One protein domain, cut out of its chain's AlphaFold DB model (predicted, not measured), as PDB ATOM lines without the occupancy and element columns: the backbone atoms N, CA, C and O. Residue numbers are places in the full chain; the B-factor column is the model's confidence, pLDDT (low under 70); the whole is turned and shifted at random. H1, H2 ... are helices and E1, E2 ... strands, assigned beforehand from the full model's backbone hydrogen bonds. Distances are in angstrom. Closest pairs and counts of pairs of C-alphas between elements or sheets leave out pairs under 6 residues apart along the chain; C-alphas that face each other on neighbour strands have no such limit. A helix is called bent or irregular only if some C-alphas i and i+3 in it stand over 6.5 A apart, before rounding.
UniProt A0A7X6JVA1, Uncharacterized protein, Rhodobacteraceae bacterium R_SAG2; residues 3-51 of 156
ATOM      1  N   SER A   3     104.581  71.557  85.267       84.44
ATOM      2  CA  SER A   3     105.148  72.156  84.057       84.44
ATOM      3  C   SER A   3     105.575  73.590  84.358       84.44
ATOM      4  O   SER A   3     104.783  74.366  84.892       84.44
ATOM      5  N   LYS A   4     106.819  73.946  84.030       88.56
ATOM      6  CA  LYS A   4     107.374  75.294  84.200       88.56
ATOM      7  C   LYS A   4     108.010  75.767  82.899       88.56
ATOM      8  O   LYS A   4     108.584  74.973  82.156       88.56
ATOM      9  N   ILE A   5     107.919  77.071  82.650       91.50
ATOM     10  CA  ILE A   5     108.630  77.728  81.553       91.50
ATOM     11  C   ILE A   5     110.050  78.034  82.027       91.50
ATOM     12  O   ILE A   5     110.245  78.732  83.028       91.50
ATOM     13  N   LEU A   6     111.040  77.503  81.313       92.06
ATOM     14  CA  LEU A   6     112.450  77.743  81.596       92.06
ATOM     15  C   LEU A   6     112.807  79.223  81.411       92.06
ATOM     16  O   LEU A   6     112.587  79.786  80.344       92.06
ATOM     17  N   GLN A   7     113.416  79.831  82.429       91.50
ATOM     18  CA  GLN A   7     113.891  81.223  82.374       91.50
ATOM     19  C   GLN A   7     115.277  81.358  81.720       91.50
ATOM     20  O   GLN A   7     115.669  82.435  81.292       91.50
ATOM     21  N   ALA A   8     116.016  80.254  81.627       92.38
ATOM     22  CA  ALA A   8     117.333  80.168  81.010       92.38
ATOM     23  C   ALA A   8     117.486  78.795  80.338       92.38
ATOM     24  O   ALA A   8     116.738  77.869  80.680       92.38
ATOM     25  N   PRO A   9     118.441  78.622  79.408       94.44
ATOM     26  CA  PRO A   9     118.714  77.312  78.839       94.44
ATOM     27  C   PRO A   9     119.077  76.284  79.913       94.44
ATOM     28  O   PRO A   9     119.748  76.616  80.890       94.44
ATOM     29  N   ALA A  10     118.669  75.030  79.725       95.69
ATOM     30  CA  ALA A  10     118.912  73.950  80.676       95.69
ATOM     31  C   ALA A  10     119.291  72.642  79.972       95.69
ATOM     32  O   ALA A  10     118.780  72.331  78.902       95.69
ATOM     33  N   ILE A  11     120.151  71.837  80.606       95.88
ATOM     34  CA  ILE A  11     120.438  70.456  80.190       95.88
ATOM     35  C   ILE A  11     119.847  69.489  81.221       95.88
ATOM     36  O   ILE A  11     120.358  69.368  82.341       95.88
ATOM     37  N   ILE A  12     118.781  68.777  80.858       93.94
ATOM     38  CA  ILE A  12     118.048  67.851  81.737       93.94
ATOM     39  C   ILE A  12     117.983  66.486  81.050       93.94
ATOM     40  O   ILE A  12     117.663  66.402  79.871       93.94
ATOM     41  N   GLY A  13     118.362  65.415  81.755       91.88
ATOM     42  CA  GLY A  13     118.412  64.069  81.163       91.88
ATOM     43  C   GLY A  13     119.373  63.931  79.971       91.88
ATOM     44  O   GLY A  13     119.202  63.034  79.161       91.88
ATOM     45  N   GLY A  14     120.356  64.831  79.837       91.94
ATOM     46  CA  GLY A  14     121.275  64.877  78.692       91.94
ATOM     47  C   GLY A  14     120.758  65.666  77.485       91.94
ATOM     48  O   GLY A  14     121.532  65.935  76.573       91.94
ATOM     49  N   GLN A  15     119.498  66.106  77.494       94.88
ATOM     50  CA  GLN A  15     118.913  66.908  76.423       94.88
ATOM     51  C   GLN A  15     118.997  68.405  76.741       94.88
ATOM     52  O   GLN A  15     118.775  68.819  77.881       94.88
ATOM     53  N   TYR A  16     119.326  69.209  75.729       94.50
ATOM     54  CA  TYR A  16     119.336  70.668  75.816       94.50
ATOM     55  C   TYR A  16     117.940  71.240  75.550       94.50
ATOM     56  O   TYR A  16     117.291  70.881  74.568       94.50
ATOM     57  N   TYR A  17     117.518  72.167  76.402       95.62
ATOM     58  CA  TYR A  17     116.268  72.908  76.287       95.62
ATOM     59  C   TYR A  17     116.583  74.409  76.294       95.62
ATOM     60  O   TYR A  17     117.217  74.880  77.244       95.62
ATOM     61  N   PRO A  18     116.171  75.180  75.273       95.31
ATOM     62  CA  PRO A  18     116.355  76.628  75.276       95.31
ATOM     63  C   PRO A  18     115.448  77.313  76.311       95.31
ATOM     64  O   PRO A  18     114.441  76.749  76.753       95.31
ATOM     65  N   ALA A  19     115.785  78.555  76.673       93.62
ATOM     66  CA  ALA A  19     114.891  79.408  77.459       93.62
ATOM     67  C   ALA A  19     113.528  79.563  76.754       93.62
ATOM     68  O   ALA A  19     113.444  79.491  75.529       93.62
ATOM     69  N   GLY A  20     112.454  79.735  77.524       93.25
ATOM     70  CA  GLY A  20     111.081  79.778  77.013       93.25
ATOM     71  C   GLY A  20     110.441  78.404  76.780       93.25
ATOM     72  O   GLY A  20     109.234  78.328  76.559       93.25
ATOM     73  N   THR A  21     111.196  77.305  76.882       94.62
ATOM     74  CA  THR A  21     110.629  75.952  76.760       94.62
ATOM     75  C   THR A  21     109.769  75.611  77.977       94.62
ATOM     76  O   THR A  21     110.227  75.733  79.115       94.62
ATOM     77  N   SER A  22     108.540  75.140  77.747       93.94
ATOM     78  CA  SER A  22     107.700  74.546  78.793       93.94
ATOM     79  C   SER A  22     108.100  73.087  79.001       93.94
ATOM     80  O   SER A  22     108.052  72.296  78.058       93.94
ATOM     81  N   LEU A  23     108.508  72.724  80.218       91.50
ATOM     82  CA  LEU A  23     108.894  71.354  80.557       91.50
ATOM     83  C   LEU A  23     108.343  70.940  81.918       91.50
ATOM     84  O   LEU A  23     108.240  71.746  82.841       91.50
ATOM     85  N   THR A  24     108.069  69.645  82.066       93.19
ATOM     86  CA  THR A  24     107.694  69.040  83.347       93.19
ATOM     87  C   THR A  24     108.906  68.349  83.966       93.19
ATOM     88  O   THR A  24     109.330  67.290  83.514       93.19
ATOM     89  N   ALA A  25     109.467  68.948  85.016       90.00
ATOM     90  CA  ALA A  25     110.595  68.416  85.781       90.00
ATOM     91  C   ALA A  25     110.489  68.836  87.255       90.00
ATOM     92  O   ALA A  25     109.622  69.626  87.627       90.00
ATOM     93  N   THR A  26     111.338  68.276  88.119       93.25
ATOM     94  CA  THR A  26     111.489  68.790  89.486       93.25
ATOM     95  C   THR A  26     112.293  70.089  89.474       93.25
ATOM     96  O   THR A  26     113.151  70.289  88.612       93.25
ATOM     97  N   ASP A  27     112.064  70.954  90.459       90.75
ATOM     98  CA  ASP A  27     112.782  72.230  90.581       90.75
ATOM     99  C   ASP A  27     114.292  72.027  90.695       90.75
ATOM    100  O   ASP A  27     115.077  72.706  90.038       90.75
ATOM    101  N   GLU A  28     114.701  71.005  91.442       92.69
ATOM    102  CA  GLU A  28     116.102  70.618  91.570       92.69
ATOM    103  C   GLU A  28     116.720  70.196  90.222       92.69
ATOM    104  O   GLU A  28     117.878  70.510  89.930       92.69
ATOM    105  N   ALA A  29     115.966  69.494  89.366       92.69
ATOM    106  CA  ALA A  29     116.434  69.112  88.035       92.69
ATOM    107  C   ALA A  29     116.563  70.325  87.103       92.69
ATOM    108  O   ALA A  29     117.519  70.384  86.329       92.69
ATOM    109  N   ILE A  30     115.653  71.297  87.211       92.00
ATOM    110  CA  ILE A  30     115.706  72.556  86.459       92.00
ATOM    111  C   ILE A  30     116.928  73.375  86.881       92.00
ATOM    112  O   ILE A  30     117.738  73.726  86.028       92.00
ATOM    113  N   VAL A  31     117.124  73.602  88.184       92.69
ATOM    114  CA  VAL A  31     118.266  74.371  88.714       92.69
ATOM    115  C   VAL A  31     119.596  73.737  88.302       92.69
ATOM    116  O   VAL A  31     120.457  74.407  87.729       92.69
ATOM    117  N   ARG A  32     119.758  72.420  88.505       94.19
ATOM    118  CA  ARG A  32     120.966  71.706  88.056       94.19
ATOM    119  C   ARG A  32     121.122  71.742  86.540       94.19
ATOM    120  O   ARG A  32     122.243  71.823  86.041       94.19
ATOM    121  N   GLY A  33     120.021  71.664  85.800       93.31
ATOM    122  CA  GLY A  33     120.035  71.720  84.347       93.31
ATOM    123  C   GLY A  33     120.521  73.062  83.813       93.31
ATOM    124  O   GLY A  33     121.367  73.071  82.919       93.31
ATOM    125  N   ILE A  34     120.058  74.167  84.397       93.31
ATOM    126  CA  ILE A  34     120.512  75.523  84.064       93.31
ATOM    127  C   ILE A  34     122.008  75.667  84.358       93.31
ATOM    128  O   ILE A  34     122.770  76.071  83.482       93.31
ATOM    129  N   ALA A  35     122.467  75.236  85.537       91.88
ATOM    130  CA  ALA A  35     123.888  75.282  85.890       91.88
ATOM    131  C   ALA A  35     124.767  74.468  84.917       91.88
ATOM    132  O   ALA A  35     125.855  74.904  84.534       91.88
ATOM    133  N   ARG A  36     124.292  73.297  84.463       93.25
ATOM    134  CA  ARG A  36     124.987  72.495  83.440       93.25
ATOM    135  C   ARG A  36     125.062  73.215  82.098       93.25
ATOM    136  O   ARG A  36     126.141  73.251  81.511       93.25
ATOM    137  N   ALA A  37     123.956  73.787  81.626       92.88
ATOM    138  CA  ALA A  37     123.925  74.535  80.370       92.88
ATOM    139  C   ALA A  37     124.859  75.753  80.417       92.88
ATOM    140  O   ALA A  37     125.648  75.952  79.493       92.88
ATOM    141  N   ALA A  38     124.847  76.500  81.524       92.19
ATOM    142  CA  ALA A  38     125.754  77.621  81.753       92.19
ATOM    143  C   ALA A  38     127.225  77.182  81.701       92.19
ATOM    144  O   ALA A  38     128.028  77.794  81.000       92.19
ATOM    145  N   LYS A  39     127.579  76.066  82.355       92.19
ATOM    146  CA  LYS A  39     128.942  75.511  82.318       92.19
ATOM    147  C   LYS A  39     129.379  75.088  80.912       92.19
ATOM    148  O   LYS A  39     130.538  75.281  80.555       92.19
ATOM    149  N   VAL A  40     128.483  74.485  80.129       93.88
ATOM    150  CA  VAL A  40     128.770  74.092  78.737       93.88
ATOM    151  C   VAL A  40     128.979  75.325  77.860       93.88
ATOM    152  O   VAL A  40     129.972  75.382  77.142       93.88
ATOM    153  N   SER A  41     128.109  76.332  77.976       92.62
ATOM    154  CA  SER A  41     128.259  77.609  77.267       92.62
ATOM    155  C   SER A  41     129.583  78.294  77.612       92.62
ATOM    156  O   SER A  41     130.324  78.695  76.719       92.62
ATOM    157  N   LEU A  42     129.936  78.342  78.900       93.69
ATOM    158  CA  LEU A  42     131.194  78.920  79.368       93.69
ATOM    159  C   LEU A  42     132.415  78.211  78.774       93.69
ATOM    160  O   LEU A  42     133.339  78.859  78.296       93.69
ATOM    161  N   ARG A  43     132.415  76.874  78.775       93.00
ATOM    162  CA  ARG A  43     133.494  76.080  78.168       93.00
ATOM    163  C   ARG A  43     133.621  76.344  76.678       93.00
ATOM    164  O   ARG A  43     134.738  76.513  76.211       93.00
ATOM    165  N   LYS A  44     132.496  76.435  75.967       93.88
ATOM    166  CA  LYS A  44     132.501  76.775  74.546       93.88
ATOM    167  C   LYS A  44     133.104  78.162  74.299       93.88
ATOM    168  O   LYS A  44     133.914  78.311  73.401       93.88
ATOM    169  N   GLN A  45     132.768  79.156  75.118       94.44
ATOM    170  CA  GLN A  45     133.359  80.494  75.001       94.44
ATOM    171  C   GLN A  45     134.870  80.499  75.267       94.44
ATOM    172  O   GLN A  45     135.601  81.229  74.605       94.44
ATOM    173  N   ILE A  46     135.343  79.691  76.224       94.25
ATOM    174  CA  ILE A  46     136.782  79.499  76.455       94.25
ATOM    175  C   ILE A  46     137.422  78.853  75.225       94.25
ATOM    176  O   ILE A  46     138.436  79.350  74.758       94.25
ATOM    177  N   GLU A  47     136.826  77.797  74.680       94.44
ATOM    178  CA  GLU A  47     137.315  77.119  73.475       94.44
ATOM    179  C   GLU A  47     137.388  78.062  72.264       94.44
ATOM    180  O   GLU A  47     138.415  78.125  71.594       94.44
ATOM    181  N   ASP A  48     136.352  78.869  72.042       93.69
ATOM    182  CA  ASP A  48     136.287  79.803  70.915       93.69
ATOM    183  C   ASP A  48     137.324  80.949  71.037       93.69
ATOM    184  O   ASP A  48     137.743  81.504  70.022       93.69
ATOM    185  N   ARG A  49     137.748  81.321  72.258       93.75
ATOM    186  CA  ARG A  49     138.659  82.463  72.507       93.75
ATOM    187  C   ARG A  49     140.091  82.074  72.851       93.75
ATOM    188  O   ARG A  49     141.037  82.624  72.301       93.75
ATOM    189  N   ALA A  50     140.250  81.161  73.799       93.69
ATOM    190  CA  ALA A  50     141.536  80.685  74.294       93.69
ATOM    191  C   ALA A  50     142.020  79.428  73.556       93.69
ATOM    192  O   ALA A  50     143.140  78.987  73.808       93.69
ATOM    193  N   GLY A  51     141.209  78.875  72.649       93.25
ATOM    194  CA  GLY A  51     141.508  77.743  71.776       93.25
ATOM    195  C   GLY A  51     140.966  76.401  72.265       93.25
ATOM    196  O   GLY A  51     140.629  76.223  73.436       93.25
TER     197      GLY A  51
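Overview. This is residues 3 to 51 of the 156 residues of an uncharacterized protein of Rhodobacteraceae bacterium R_SAG2 (UniProt A0A7X6JVA1). One long helix, H1, has a small head of short strands packed on its first part, while its last part, with residues 42 to 51 standing free, sticks out as an arm and makes much of the length. The head holds two small antiparallel pairs: the hairpin E2 and E3, with E2 nearer to H1 than E3, and the pair E1 and E4, at the end of the domain away from the arm. The printed part has 49 residues with four named strands and then one named helix, in the order E1, E2, E3, E4, H1, and its class is mixed, helices and strands. The whole is only just loose, close to compact, with a radius of gyration of the C-alphas of 11.7 A, and spans 39 by 17 by 14 A.

Arrangement. E1, residues 3 to 5, is the antiparallel neighbour of E4, residues 22 to 25, at 131 degrees between their directions. N 4 and O 23 are within hydrogen-bond range at 2.9 A, and N 23 and O 4 at 3.0 A. E2, residues 10 to 12, and E3, residues 15 to 17, form a hairpin, antiparallel at 147 degrees. Here N 10 and O 17 are 2.9 A apart and N 17 and O 10 are 2.8 A apart, both within hydrogen-bond range. E2 and E4 are only just apart, with their closest C-alphas at 8.5 A. H1, residues 27 to 50, has 17 pairs of C-alphas within 8 A of E2, the closest being those of Ala 10 and Ile 34, 4.1 A apart. E3 has 1 such pair with H1, the C-alphas of Tyr 16 and Ala 37, 7.5 A apart. E1 and H1 are apart. In H1 every O i to N i+4 pair is within hydrogen-bond range.

Along the chain. E1 begins at C-alpha 3, at (105.148, 72.156, 84.057), and measures 7.0 A. E2 measures 6.3 A and E3 6.6 A. E4, the longest strand with 4 residues, measures 9.7 A. H1 runs 34.1 A from C-alpha 27 at (112.782, 72.230, 90.581) to C-alpha 50 at (141.536, 80.685, 74.294), and it is not bent.

Size, cuts and confidence. The C-alphas of Ser 3 and Gly 51, the two farthest apart, are 38.8 A apart. Without the stretch that stands free, the body has 39 residues and spans 24 by 17 by 14 A. The printed part has no cut, and its four links are tight. The mean pLDDT of the printed part is 93.0, and no printed residue is under 70.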